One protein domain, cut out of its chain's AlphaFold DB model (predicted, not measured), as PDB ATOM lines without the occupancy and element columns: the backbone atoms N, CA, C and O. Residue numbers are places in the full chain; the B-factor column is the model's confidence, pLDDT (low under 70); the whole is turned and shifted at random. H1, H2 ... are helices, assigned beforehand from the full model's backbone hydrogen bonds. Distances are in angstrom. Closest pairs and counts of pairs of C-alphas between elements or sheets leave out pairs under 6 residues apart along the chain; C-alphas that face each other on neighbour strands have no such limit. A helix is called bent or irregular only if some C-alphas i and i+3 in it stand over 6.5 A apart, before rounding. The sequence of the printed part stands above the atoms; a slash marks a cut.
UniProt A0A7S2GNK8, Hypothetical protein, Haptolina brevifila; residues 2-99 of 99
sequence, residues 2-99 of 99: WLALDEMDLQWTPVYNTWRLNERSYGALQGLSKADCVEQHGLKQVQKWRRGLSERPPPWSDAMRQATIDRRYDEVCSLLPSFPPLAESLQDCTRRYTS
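AT A GLANCE: This is residues 2 to 99 of the 99 residues of the protein "Hypothetical protein" of Haptolina brevifila (UniProt A0A7S2GNK8). Six short helices are strung along loosely wound loops, with a loop-filled middle where the early part of the printed chain passes through on its way to H2. H1 lies toward one end of the longest axis, joined to the rest by an arm of residues 8 to 18, and H2 and H3 lie together at the other end; H4 and H5 are set on one side between these ends and H6 on another. The printed part has 98 residues with six named helices, H1 to H6 in that order, and no named strand. The class is all helix, though helices hold 48 of the 98 residues, under half. The whole is loose, with a radius of gyration of the C-alphas of 16.4 A and spans of 48 by 33 by 24 A.

HOW THE PARTS SIT: H1, residues 2 to 7, touches no helix. A long link of 26 residues, 8 to 33, leads to H2, residues 34 to 41. One residue, a tight link, separates H2 from H3, residues 43 to 51. H2 and H3 only just touch, and only at the corner by their link, with 3 pairs of C-alphas within 8 A. Their closest C-alphas, those of Val 38 and Val 46, are 6.3 A apart. They run opposite ways at a steep tilt of 63 degrees. H4, residues 62 to 68, and H5, residues 71 to 79, are apart although their link is tight. H6, residues 90 to 98, is only just apart from H3, with their closest C-alphas 8.3 A apart. The remaining pairs of helices are apart too. In H1, H2, H3, H4 and H6 every O i to N i+4 pair is within hydrogen-bond range; in H5 it is 3 of 5.

IN THESE COORDINATES: H1 begins at C-alpha 2, (49.921, -33.986, 49.551), and is 8.7 A long from first to last C-alpha. H2 measures 10.4 A and H3 11.9 A, the latter beginning at C-alpha 43, (39.737, -24.809, 14.798). H4 measures 10.0 A. H5 measures 14.0 A and is irregular: C-alphas 72 and 75 are 7.8 A apart. H6 measures 12.7 A and ends at C-alpha 98, (59.018, -14.708, 36.813).

THE WHOLE: The two C-alphas farthest apart, those of Trp 12 and Glu 39, are 48.4 A apart. The C-alphas of Trp 2 and Ser 99, the chain's last residue, are 26.7 A apart. The printed part has no cut. The link from H1 to H2 is long; those from H3 to H4 and from H5 to H6, 10 residues each, are short. The mean pLDDT of the printed part is 92.8, and no printed residue is under 70.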
ATOM      1  N   TRP A   2      50.141 -33.129  48.377       89.44
ATOM      2  CA  TRP A   2      49.921 -33.986  49.551       89.44
ATOM      3  C   TRP A   2      50.069 -35.496  49.298       89.44
ATOM      4  O   TRP A   2      50.921 -36.099  49.927       89.44
ATOM      5  N   LEU A   3      49.371 -36.069  48.306       95.50
ATOM      6  CA  LEU A   3      49.494 -37.503  47.975       95.50
ATOM      7  C   LEU A   3      50.932 -37.934  47.630       95.50
ATOM      8  O   LEU A   3      51.354 -39.018  47.998       95.50
ATOM      9  N   ALA A   4      51.690 -37.083  46.932       95.94
ATOM     10  CA  ALA A   4      53.072 -37.394  46.568       95.94
ATOM     11  C   ALA A   4      54.028 -37.275  47.767       95.94
ATOM     12  O   ALA A   4      54.948 -38.069  47.894       95.94
ATOM     13  N   LEU A   5      53.816 -36.287  48.645       96.62
ATOM     14  CA  LEU A   5      54.611 -36.126  49.866       96.62
ATOM     15  C   LEU A   5      54.317 -37.231  50.886       96.62
ATOM     16  O   LEU A   5      55.220 -37.620  51.613       96.62
ATOM     17  N   ASP A   6      53.077 -37.711  50.929       96.75
ATOM     18  CA  ASP A   6      52.650 -38.834  51.761       96.75
ATOM     19  C   ASP A   6      53.330 -40.139  51.324       96.75
ATOM     20  O   ASP A   6      54.021 -40.764  52.120       96.75
ATOM     21  N   GLU A   7      53.260 -40.471  50.031       97.81
ATOM     22  CA  GLU A   7      53.910 -41.664  49.459       97.81
ATOM     23  C   GLU A   7      55.437 -41.677  49.667       97.81
ATOM     24  O   GLU A   7      56.055 -42.735  49.756       97.81
ATOM     25  N   MET A   8      56.061 -40.498  49.744       97.19
ATOM     26  CA  MET A   8      57.508 -40.345  49.927       97.19
ATOM     27  C   MET A   8      57.945 -40.169  51.390       97.19
ATOM     28  O   MET A   8      59.142 -40.015  51.625       97.19
ATOM     29  N   ASP A   9      57.018 -40.151  52.355       96.00
ATOM     30  CA  ASP A   9      57.286 -39.848  53.774       96.00
ATOM     31  C   ASP A   9      57.970 -38.474  54.000       96.00
ATOM     32  O   ASP A   9      58.883 -38.285  54.806       96.00
ATOM     33  N   LEU A  10      57.532 -37.466  53.237       97.12
ATOM     34  CA  LEU A  10      58.081 -36.101  53.219       97.12
ATOM     35  C   LEU A  10      57.065 -35.029  53.644       97.12
ATOM     36  O   LEU A  10      57.222 -33.853  53.303       97.12
ATOM     37  N   GLN A  11      56.028 -35.392  54.404       95.88
ATOM     38  CA  GLN A  11      54.967 -34.464  54.832       95.88
ATOM     39  C   GLN A  11      55.473 -33.262  55.654       95.88
ATOM     40  O   GLN A  11      54.822 -32.220  55.688       95.88
ATOM     41  N   TRP A  12      56.637 -33.389  56.296       95.25
ATOM     42  CA  TRP A  12      57.286 -32.321  57.063       95.25
ATOM     43  C   TRP A  12      57.862 -31.195  56.185       95.25
ATOM     44  O   TRP A  12      58.251 -30.147  56.701       95.25
ATOM     45  N   THR A  13      57.928 -31.396  54.866       96.75
ATOM     46  CA  THR A  13      58.475 -30.413  53.927       96.75
ATOM     47  C   THR A  13      57.573 -29.175  53.849       96.75
ATOM     48  O   THR A  13      56.369 -29.315  53.617       96.75
ATOM     49  N   PRO A  14      58.118 -27.949  53.965       96.19
ATOM     50  CA  PRO A  14      57.338 -26.728  53.797       96.19
ATOM     51  C   PRO A  14      56.662 -26.654  52.421       96.19
ATOM     52  O   PRO A  14      57.308 -26.821  51.386       96.19
ATOM     53  N   VAL A  15      55.361 -26.348  52.404       95.06
ATOM     54  CA  VAL A  15      54.586 -26.136  51.174       95.06
ATOM     55  C   VAL A  15      54.151 -24.679  51.097       95.06
ATOM     56  O   VAL A  15      53.395 -24.199  51.941       95.06
ATOM     57  N   TYR A  16      54.592 -23.989  50.049       93.50
ATOM     58  CA  TYR A  16      54.207 -22.609  49.765       93.50
ATOM     59  C   TYR A  16      53.250 -22.579  48.577       93.50
ATOM     60  O   TYR A  16      53.616 -22.949  47.462       93.50
ATOM     61  N   ASN A  17      52.022 -22.123  48.812       92.00
ATOM     62  CA  ASN A  17      51.025 -21.951  47.761       92.00
ATOM     63  C   ASN A  17      51.014 -20.492  47.307       92.00
ATOM     64  O   ASN A  17      50.964 -19.580  48.128       92.00
ATOM     65  N   THR A  18      51.030 -20.263  45.998       91.56
ATOM     66  CA  THR A  18      50.902 -18.920  45.427       91.56
ATOM     67  C   THR A  18      50.085 -18.973  44.149       91.56
ATOM     68  O   THR A  18      50.275 -19.857  43.315       91.56
ATOM     69  N   TRP A  19      49.195 -17.995  43.967       92.31
ATOM     70  CA  TRP A  19      48.378 -17.868  42.758       92.31
ATOM     71  C   TRP A  19      49.231 -17.710  41.492       92.31
ATOM     72  O   TRP A  19      48.784 -18.040  40.398       92.31
ATOM     73  N   ARG A  20      50.480 -17.243  41.633       93.00
ATOM     74  CA  ARG A  20      51.445 -17.124  40.533       93.00
ATOM     75  C   ARG A  20      51.798 -18.474  39.901       93.00
ATOM     76  O   ARG A  20      52.261 -18.469  38.766       93.00
ATOM     77  N   LEU A  21      51.529 -19.590  40.584       93.62
ATOM     78  CA  LEU A  21      51.679 -20.960  40.078       93.62
ATOM     79  C   LEU A  21      50.369 -21.566  39.549       93.62
ATOM     80  O   LEU A  21      50.362 -22.722  39.133       93.62
ATOM     81  N   ASN A  22      49.264 -20.815  39.555       93.69
ATOM     82  CA  ASN A  22      48.015 -21.287  38.970       93.69
ATOM     83  C   ASN A  22      48.152 -21.454  37.458       93.69
ATOM     84  O   ASN A  22      48.915 -20.729  36.808       93.69
ATOM     85  N   GLU A  23      47.325 -22.346  36.918       92.88
ATOM     86  CA  GLU A  23      47.201 -22.555  35.482       92.88
ATOM     87  C   GLU A  23      46.807 -21.267  34.744       92.88
ATOM     88  O   GLU A  23      46.255 -20.327  35.325       92.88
ATOM     89  N   ARG A  24      47.116 -21.221  33.446       94.62
ATOM     90  CA  ARG A  24      46.760 -20.122  32.550       94.62
ATOM     91  C   ARG A  24      45.253 -19.838  32.576       94.62
ATOM     92  O   ARG A  24      44.442 -20.734  32.338       94.62
ATOM     93  N   SER A  25      44.881 -18.571  32.768       94.00
ATOM     94  CA  SER A  25      43.486 -18.125  32.661       94.00
ATOM     95  C   SER A  25      42.979 -18.224  31.218       94.00
ATOM     96  O   SER A  25      43.429 -17.493  30.332       94.00
ATOM     97  N   TYR A  26      42.012 -19.112  30.974       94.25
ATOM     98  CA  TYR A  26      41.374 -19.267  29.660       94.25
ATOM     99  C   TYR A  26      40.254 -18.250  29.393       94.25
ATOM    100  O   TYR A  26      39.633 -18.296  28.329       94.25
ATOM    101  N   GLY A  27      40.002 -17.336  30.335       93.81
ATOM    102  CA  GLY A  27      38.935 -16.346  30.237       93.81
ATOM    103  C   GLY A  27      37.588 -16.993  29.936       93.81
ATOM    104  O   GLY A  27      37.252 -18.047  30.477       93.81
ATOM    105  N   ALA A  28      36.822 -16.397  29.025       93.50
ATOM    106  CA  ALA A  28      35.467 -16.835  28.695       93.50
ATOM    107  C   ALA A  28      35.375 -18.253  28.096       93.50
ATOM    108  O   ALA A  28      34.275 -18.782  27.977       93.50
ATOM    109  N   LEU A  29      36.501 -18.894  27.755       93.19
ATOM    110  CA  LEU A  29      36.513 -20.294  27.319       93.19
ATOM    111  C   LEU A  29      36.441 -21.287  28.489       93.19
ATOM    112  O   LEU A  29      36.257 -22.485  28.273       93.19
ATOM    113  N   GLN A  30      36.633 -20.824  29.725       91.31
ATOM    114  CA  GLN A  30      36.598 -21.689  30.896       91.31
ATOM    115  C   GLN A  30      35.194 -22.275  31.093       91.31
ATOM    116  O   GLN A  30      34.209 -21.549  31.173       91.31
ATOM    117  N   GLY A  31      35.115 -23.606  31.169       90.00
ATOM    118  CA  GLY A  31      33.855 -24.346  31.285       90.00
ATOM    119  C   GLY A  31      33.218 -24.748  29.949       90.00
ATOM    120  O   GLY A  31      32.316 -25.580  29.956       90.00
ATOM    121  N   LEU A  32      33.703 -24.235  28.813       92.69
ATOM    122  CA  LEU A  32      33.227 -24.649  27.491       92.69
ATOM    123  C   LEU A  32      33.896 -25.946  27.033       92.69
ATOM    124  O   LEU A  32      35.078 -26.195  27.303       92.69
ATOM    125  N   SER A  33      33.156 -26.768  26.285       94.56
ATOM    126  CA  SER A  33      33.756 -27.936  25.656       94.56
ATOM    127  C   SER A  33      34.655 -27.514  24.492       94.56
ATOM    128  O   SER A  33      34.508 -26.457  23.874       94.56
ATOM    129  N   LYS A  34      35.609 -28.379  24.138       91.00
ATOM    130  CA  LYS A  34      36.455 -28.150  22.962       91.00
ATOM    131  C   LYS A  34      35.623 -28.044  21.676       91.00
ATOM    132  O   LYS A  34      36.041 -27.321  20.775       91.00
ATOM    133  N   ALA A  35      34.519 -28.787  21.579       95.06
ATOM    134  CA  ALA A  35      33.658 -28.776  20.402       95.06
ATOM    135  C   ALA A  35      32.988 -27.405  20.248       95.06
ATOM    136  O   ALA A  35      33.161 -26.782  19.203       95.06
ATOM    137  N   ASP A  36      32.388 -26.892  21.326       95.38
ATOM    138  CA  ASP A  36      31.720 -25.583  21.342       95.38
ATOM    139  C   ASP A  36      32.697 -24.460  20.977       95.38
ATOM    140  O   ASP A  36      32.412 -23.614  20.134       95.38
ATOM    141  N   CYS A  37      33.910 -24.493  21.539       94.50
ATOM    142  CA  CYS A  37      34.952 -23.521  21.212       94.50
ATOM    143  C   CYS A  37      35.343 -23.554  19.725       94.50
ATOM    144  O   CYS A  37      35.628 -22.512  19.133       94.50
ATOM    145  N   VAL A  38      35.406 -24.744  19.117       96.62
ATOM    146  CA  VAL A  38      35.749 -24.900  17.695       96.62
ATOM    147  C   VAL A  38      34.599 -24.459  16.798       96.62
ATOM    148  O   VAL A  38      34.866 -23.854  15.764       96.62
ATOM    149  N   GLU A  39      33.355 -24.725  17.186       96.56
ATOM    150  CA  GLU A  39      32.165 -24.266  16.470       96.56
ATOM    151  C   GLU A  39      32.063 -22.734  16.480       96.56
ATOM    152  O   GLU A  39      31.882 -22.121  15.432       96.56
ATOM    153  N   GLN A  40      32.278 -22.106  17.640       95.19
ATOM    154  CA  GLN A  40      32.131 -20.657  17.808       95.19
ATOM    155  C   GLN A  40      33.304 -19.848  17.240       95.19
ATOM    156  O   GLN A  40      33.105 -18.759  16.703       95.19
ATOM    157  N   HIS A  41      34.539 -20.345  17.369       94.69
ATOM    158  CA  HIS A  41      35.746 -19.566  17.050       94.69
ATOM    159  C   HIS A  41      36.609 -20.170  15.938       94.69
ATOM    160  O   HIS A  41      37.555 -19.537  15.465       94.69
ATOM    161  N   GLY A  42      36.305 -21.391  15.503       96.62
ATOM    162  CA  GLY A  42      37.059 -22.098  14.478       96.62
ATOM    163  C   GLY A  42      38.306 -22.810  15.010       96.62
ATOM    164  O   GLY A  42      39.015 -22.362  15.915       96.62
ATOM    165  N   LEU A  43      38.637 -23.937  14.374       96.38
ATOM    166  CA  LEU A  43      39.737 -24.809  14.798       96.38
ATOM    167  C   LEU A  43      41.099 -24.102  14.815       96.38
ATOM    168  O   LEU A  43      41.885 -24.308  15.739       96.38
ATOM    169  N   LYS A  44      41.386 -23.276  13.801       96.56
ATOM    170  CA  LYS A  44      42.667 -22.558  13.696       96.56
ATOM    171  C   LYS A  44      42.871 -21.615  14.883       96.56
ATOM    172  O   LYS A  44      43.963 -21.587  15.444       96.56
ATOM    173  N   GLN A  45      41.823 -20.903  15.296       95.94
ATOM    174  CA  GLN A  45      41.892 -19.971  16.418       95.94
ATOM    175  C   GLN A  45      42.051 -20.708  17.751       95.94
ATOM    176  O   GLN A  45      42.947 -20.397  18.535       95.94
ATOM    177  N   VAL A  46      41.274 -21.773  17.968       94.94
ATOM    178  CA  VAL A  46      41.407 -22.614  19.168       94.94
ATOM    179  C   VAL A  46      42.807 -23.230  19.273       94.94
ATOM    180  O   VAL A  46      43.375 -23.312  20.362       94.94
ATOM    181  N   GLN A  47      43.410 -23.645  18.154       94.50
ATOM    182  CA  GLN A  47      44.786 -24.146  18.154       94.50
ATOM    183  C   GLN A  47      45.804 -23.071  18.546       94.50
ATOM    184  O   GLN A  47      46.725 -23.383  19.303       94.50
ATOM    185  N   LYS A  48      45.625 -21.827  18.088       95.56
ATOM    186  CA  LYS A  48      46.480 -20.699  18.476       95.56
ATOM    187  C   LYS A  48      46.400 -20.413  19.971       95.56
ATOM    188  O   LYS A  48      47.441 -20.288  20.597       95.56
ATOM    189  N   TRP A  49      45.220 -20.423  20.585       94.88
ATOM    190  CA  TRP A  49      45.129 -20.261  22.043       94.88
ATOM    191  C   TRP A  49      45.755 -21.435  22.803       94.88
ATOM    192  O   TRP A  49      46.470 -21.246  23.786       94.88
ATOM    193  N   ARG A  50      45.546 -22.673  22.334       90.88
ATOM    194  CA  ARG A  50      46.056 -23.867  23.028       90.88
ATOM    195  C   ARG A  50      47.568 -24.038  22.932       90.88
ATOM    196  O   ARG A  50      48.156 -24.514  23.894       90.88
ATOM    197  N   ARG A  51      48.177 -23.704  21.791       92.12
ATOM    198  CA  ARG A  51      49.595 -23.991  21.496       92.12
ATOM    199  C   ARG A  51      50.441 -22.750  21.224       92.12
ATOM    200  O   ARG A  51      51.661 -22.847  21.196       92.12
ATOM    201  N   GLY A  52      49.807 -21.615  20.962       94.56
ATOM    202  CA  GLY A  52      50.479 -20.356  20.691       94.56
ATOM    203  C   GLY A  52      50.986 -19.696  21.965       94.56
ATOM    204  O   GLY A  52      50.470 -19.908  23.064       94.56
ATOM    205  N   LEU A  53      52.019 -18.880  21.788       94.88
ATOM    206  CA  LEU A  53      52.719 -18.241  22.891       94.88
ATOM    207  C   LEU A  53      52.012 -16.965  23.371       94.88
ATOM    208  O   LEU A  53      51.882 -16.758  24.571       94.88
ATOM    209  N   SER A  54      51.562 -16.116  22.445       96.00
ATOM    210  CA  SER A  54      51.180 -14.724  22.728       96.00
ATOM    211  C   SER A  54      49.691 -14.409  22.578       96.00
ATOM    212  O   SER A  54      49.238 -13.384  23.076       96.00
ATOM    213  N   GLU A  55      48.909 -15.256  21.903       96.38
ATOM    214  CA  GLU A  55      47.486 -14.975  21.695       96.38
ATOM    215  C   GLU A  55      46.678 -15.259  22.967       96.38
ATOM    216  O   GLU A  55      46.678 -16.379  23.485       96.38
ATOM    217  N   ARG A  56      45.966 -14.236  23.451       96.44
ATOM    218  CA  ARG A  56      45.023 -14.357  24.567       96.44
ATOM    219  C   ARG A  56      43.672 -14.884  24.067       96.44
ATOM    220  O   ARG A  56      43.229 -14.460  22.993       96.44
ATOM    221  N   PRO A  57      43.009 -15.780  24.816       96.12
ATOM    222  CA  PRO A  57      41.616 -16.133  24.561       96.12
ATOM    223  C   PRO A  57      40.677 -14.951  24.868       96.12
ATOM    224  O   PRO A  57      41.119 -13.949  25.442       96.12
ATOM    225  N   PRO A  58      39.386 -15.040  24.496       95.62
ATOM    226  CA  PRO A  58      38.401 -14.026  24.847       95.62
ATOM    227  C   PRO A  58      38.349 -13.821  26.372       95.62
ATOM    228  O   PRO A  58      38.278 -14.806  27.115       95.62
ATOM    229  N   PRO A  59      38.412 -12.572  26.860       96.00
ATOM    230  CA  PRO A  59      38.444 -12.291  28.287       96.00
ATOM    231  C   PRO A  59      37.092 -12.568  28.945       96.00
ATOM    232  O   PRO A  59      36.042 -12.458  28.312       96.00
ATOM    233  N   TRP A  60      37.111 -12.865  30.242       93.81
ATOM    234  CA  TRP A  60      35.917 -12.707  31.067       93.81
ATOM    235  C   TRP A  60      35.424 -11.260  31.067       93.81
ATOM    236  O   TRP A  60      36.203 -10.318  30.909       93.81
ATOM    237  N   SER A  61      34.129 -11.082  31.323       91.69
ATOM    238  CA  SER A  61      33.622  -9.795  31.795       91.69
ATOM    239  C   SER A  61      34.019  -9.574  33.258       91.69
ATOM    240  O   SER A  61      34.249 -10.532  34.000       91.69
ATOM    241  N   ASP A  62      34.049  -8.318  33.710       89.00
ATOM    242  CA  ASP A  62      34.324  -8.012  35.121       89.00
ATOM    243  C   ASP A  62      33.308  -8.676  36.067       89.00
ATOM    244  O   ASP A  62      33.677  -9.153  37.139       89.00
ATOM    245  N   ALA A  63      32.045  -8.788  35.642       89.56
ATOM    246  CA  ALA A  63      31.006  -9.487  36.396       89.56
ATOM    247  C   ALA A  63      31.301 -10.991  36.534       89.56
ATOM    248  O   ALA A  63      31.193 -11.543  37.629       89.56
ATOM    249  N   MET A  64      31.723 -11.652  35.447       87.06
ATOM    250  CA  MET A  64      32.121 -13.066  35.487       87.06
ATOM    251  C   MET A  64      33.369 -13.275  36.343       87.06
ATOM    252  O   MET A  64      33.410 -14.226  37.123       87.06
ATOM    253  N   ARG A  65      34.358 -12.371  36.256       87.19
ATOM    254  CA  ARG A  65      35.538 -12.396  37.130       87.19
ATOM    255  C   ARG A  65      35.103 -12.392  38.592       87.19
ATOM    256  O   ARG A  65      35.471 -13.299  39.328       87.19
ATOM    257  N   GLN A  66      34.277 -11.425  38.987       86.38
ATOM    258  CA  GLN A  66      33.848 -11.274  40.376       86.38
ATOM    259  C   GLN A  66      33.068 -12.488  40.898       86.38
ATOM    260  O   GLN A  66      33.239 -12.868  42.051       86.38
ATOM    261  N   ALA A  67      32.253 -13.118  40.049       87.62
ATOM    262  CA  ALA A  67      31.490 -14.310  40.411       87.62
ATOM    263  C   ALA A  67      32.353 -15.577  40.576       87.62
ATOM    264  O   ALA A  67      31.900 -16.544  41.185       87.62
ATOM    265  N   THR A  68      33.575 -15.588  40.030       83.38
ATOM    266  CA  THR A  68      34.443 -16.779  39.977       83.38
ATOM    267  C   THR A  68      35.577 -16.739  41.009       83.38
ATOM    268  O   THR A  68      36.253 -17.745  41.225       83.38
ATOM    269  N   ILE A  69      35.814 -15.592  41.656       87.62
ATOM    270  CA  ILE A  69      36.868 -15.454  42.668       87.62
ATOM    271  C   ILE A  69      36.510 -16.274  43.910       87.62
ATOM    272  O   ILE A  69      35.496 -16.052  44.564       87.62
ATOM    273  N   ASP A  70      37.387 -17.216  44.243       90.56
ATOM    274  CA  ASP A  70      37.339 -17.983  45.483       90.56
ATOM    275  C   ASP A  70      37.863 -17.132  46.652       90.56
ATOM    276  O   ASP A  70      38.876 -16.440  46.515       90.56
ATOM    277  N   ARG A  71      37.219 -17.254  47.819       91.88
ATOM    278  CA  ARG A  71      37.592 -16.589  49.079       91.88
ATOM    279  C   ARG A  71      39.076 -16.740  49.441       91.88
ATOM    280  O   ARG A  71      39.664 -15.870  50.076       91.88
ATOM    281  N   ARG A  72      39.722 -17.841  49.037       91.19
ATOM    282  CA  ARG A  72      41.165 -18.068  49.254       91.19
ATOM    283  C   ARG A  72      42.059 -16.982  48.645       91.19
ATOM    284  O   ARG A  72      43.235 -16.924  48.990       91.19
ATOM    285  N   TYR A  73      41.530 -16.150  47.749       92.31
ATOM    286  CA  TYR A  73      42.261 -15.066  47.105       92.31
ATOM    287  C   TYR A  73      41.903 -13.664  47.617       92.31
ATOM    288  O   TYR A  73      42.405 -12.698  47.048       92.31
ATOM    289  N   ASP A  74      41.106 -13.514  48.680       91.50
ATOM    290  CA  ASP A  74      40.657 -12.200  49.181       91.50
ATOM    291  C   ASP A  74      41.821 -11.222  49.446       91.50
ATOM    292  O   ASP A  74      41.780 -10.054  49.040       91.50
ATOM    293  N   GLU A  75      42.902 -11.699  50.072       91.62
ATOM    294  CA  GLU A  75      44.110 -10.897  50.318       91.62
ATOM    295  C   GLU A  75      44.793 -10.476  49.009       91.62
ATOM    296  O   GLU A  75      45.207  -9.327  48.853       91.62
ATOM    297  N   VAL A  76      44.864 -11.387  48.033       91.62
ATOM    298  CA  VAL A  76      45.452 -11.107  46.717       91.62
ATOM    299  C   VAL A  76      44.615 -10.071  45.975       91.62
ATOM    300  O   VAL A  76      45.180  -9.126  45.439       91.62
ATOM    301  N   CYS A  77      43.287 -10.201  45.979       90.50
ATOM    302  CA  CYS A  77      42.372  -9.230  45.376       90.50
ATOM    303  C   CYS A  77      42.509  -7.837  46.003       90.50
ATOM    304  O   CYS A  77      42.436  -6.835  45.294       90.50
ATOM    305  N   SER A  78      42.740  -7.774  47.316       89.50
ATOM    306  CA  SER A  78      42.917  -6.512  48.042       89.50
ATOM    307  C   SER A  78      44.213  -5.792  47.654       89.50
ATOM    308  O   SER A  78      44.242  -4.567  47.572       89.50
ATOM    309  N   LEU A  79      45.286  -6.546  47.395       91.69
ATOM    310  CA  LEU A  79      46.597  -6.008  47.009       91.69
ATOM    311  C   LEU A  79      46.744  -5.803  45.496       91.69
ATOM    312  O   LEU A  79      47.504  -4.942  45.055       91.69
ATOM    313  N   LEU A  80      46.036  -6.600  44.697       89.56
ATOM    314  CA  LEU A  80      46.094  -6.606  43.242       89.56
ATOM    315  C   LEU A  80      44.668  -6.628  42.664       89.56
ATOM    316  O   LEU A  80      44.150  -7.697  42.335       89.56
ATOM    317  N   PRO A  81      44.038  -5.456  42.459       85.00
ATOM    318  CA  PRO A  81      42.659  -5.368  41.962       85.00
ATOM    319  C   PRO A  81      42.443  -5.953  40.558       85.00
ATOM    320  O   PRO A  81      41.315  -6.231  40.161       85.00
ATOM    321  N   SER A  82      43.518  -6.129  39.783       85.81
ATOM    322  CA  SER A  82      43.487  -6.768  38.463       85.81
ATOM    323  C   SER A  82      43.497  -8.302  38.522       85.81
ATOM    324  O   SER A  82      43.444  -8.947  37.473       85.81
ATOM    325  N   PHE A  83      43.571  -8.894  39.718       88.56
ATOM    326  CA  PHE A  83      43.473 -10.334  39.917       88.56
ATOM    327  C   PHE A  83      42.003 -10.809  39.976       88.56
ATOM    328  O   PHE A  83      41.164 -10.153  40.596       88.56
ATOM    329  N   PRO A  84      41.693 -11.998  39.420       89.62
ATOM    330  CA  PRO A  84      42.528 -12.784  38.519       89.62
ATOM    331  C   PRO A  84      42.558 -12.159  37.116       89.62
ATOM    332  O   PRO A  84      41.613 -11.468  36.723       89.62
ATOM    333  N   PRO A  85      43.611 -12.432  36.325       92.56
ATOM    334  CA  PRO A  85      43.660 -12.015  34.931       92.56
ATOM    335  C   PRO A  85      42.416 -12.475  34.156       92.56
ATOM    336  O   PRO A  85      42.056 -13.654  34.181       92.56
ATOM    337  N   LEU A  86      41.787 -11.551  33.423       94.31
ATOM    338  CA  LEU A  86      40.570 -11.827  32.646       94.31
ATOM    339  C   LEU A  86      40.780 -12.851  31.522       94.31
ATOM    340  O   LEU A  86      39.836 -13.529  31.132       94.31
ATOM    341  N   ALA A  87      41.997 -12.921  30.987       95.44
ATOM    342  CA  ALA A  87      42.494 -13.945  30.075       95.44
ATOM    343  C   ALA A  87      44.022 -13.837  30.006       95.44
ATOM    344  O   ALA A  87      44.576 -12.735  30.050       95.44
ATOM    345  N   GLU A  88      44.701 -14.968  29.841       95.75
ATOM    346  CA  GLU A  88      46.155 -15.037  29.708       95.75
ATOM    347  C   GLU A  88      46.552 -15.777  28.431       95.75
ATOM    348  O   GLU A  88      45.988 -16.809  28.067       95.75
ATOM    349  N   SER A  89      47.587 -15.269  27.764       96.62
ATOM    350  CA  SER A  89      48.384 -16.067  26.837       96.62
ATOM    351  C   SER A  89      49.388 -16.917  27.623       96.62
ATOM    352  O   SER A  89      49.556 -16.752  28.835       96.62
ATOM    353  N   LEU A  90      50.094 -17.829  26.948       95.12
ATOM    354  CA  LEU A  90      51.180 -18.567  27.603       95.12
ATOM    355  C   LEU A  90      52.283 -17.608  28.087       95.12
ATOM    356  O   LEU A  90      52.793 -17.768  29.188       95.12
ATOM    357  N   GLN A  91      52.597 -16.570  27.309       96.19
ATOM    358  CA  GLN A  91      53.585 -15.558  27.673       96.19
ATOM    359  C   GLN A  91      53.195 -14.776  28.934       96.19
ATOM    360  O   GLN A  91      54.065 -14.493  29.754       96.19
ATOM    361  N   ASP A  92      51.916 -14.428  29.101       95.50
ATOM    362  CA  ASP A  92      51.444 -13.712  30.295       95.50
ATOM    363  C   ASP A  92      51.587 -14.578  31.549       95.50
ATOM    364  O   ASP A  92      52.154 -14.132  32.547       95.50
ATOM    365  N   CYS A  93      51.161 -15.841  31.448       94.31
ATOM    366  CA  CYS A  93      51.290 -16.824  32.519       94.31
ATOM    367  C   CYS A  93      52.764 -17.029  32.912       94.31
ATOM    368  O   CYS A  93      53.099 -17.031  34.097       94.31
ATOM    369  N   THR A  94      53.667 -17.131  31.929       93.69
ATOM    370  CA  THR A  94      55.111 -17.240  32.185       93.69
ATOM    371  C   THR A  94      55.664 -15.985  32.858       93.69
ATOM    372  O   THR A  94      56.432 -16.094  33.810       93.69
ATOM    373  N   ARG A  95      55.267 -14.783  32.415       94.31
ATOM    374  CA  ARG A  95      55.730 -13.525  33.026       94.31
ATOM    375  C   ARG A  95      55.311 -13.413  34.486       94.31
ATOM    376  O   ARG A  95      56.145 -13.056  35.310       94.31
ATOM    377  N   ARG A  96      54.064 -13.776  34.803       91.44
ATOM    378  CA  ARG A  96      53.524 -13.817  36.170       91.44
ATOM    379  C   ARG A  96      54.339 -14.711  37.106       91.44
ATOM    380  O   ARG A  96      54.463 -14.403  38.291       91.44
ATOM    381  N   TYR A  97      54.866 -15.815  36.588       80.94
ATOM    382  CA  TYR A  97      55.740 -16.700  37.352       80.94
ATOM    383  C   TYR A  97      57.107 -16.058  37.651       80.94
ATOM    384  O   TYR A  97      57.645 -16.263  38.733       80.94
ATOM    385  N   THR A  98      57.653 -15.267  36.723       83.12
ATOM    386  CA  THR A  98      59.018 -14.708  36.813       83.12
ATOM    387  C   THR A  98      59.134 -13.303  37.416       83.12
ATOM    388  O   THR A  98      60.249 -12.876  37.706       83.12
ATOM    389  N   SER A  99      58.029 -12.557  37.527       71.81
ATOM    390  CA  SER A  99      57.981 -11.213  38.143       71.81
ATOM    391  C   SER A  99      57.866 -11.258  39.665       71.81
ATOM    392  O   SER A  99      57.482 -10.246  40.283       71.81
TER     393      SER A  99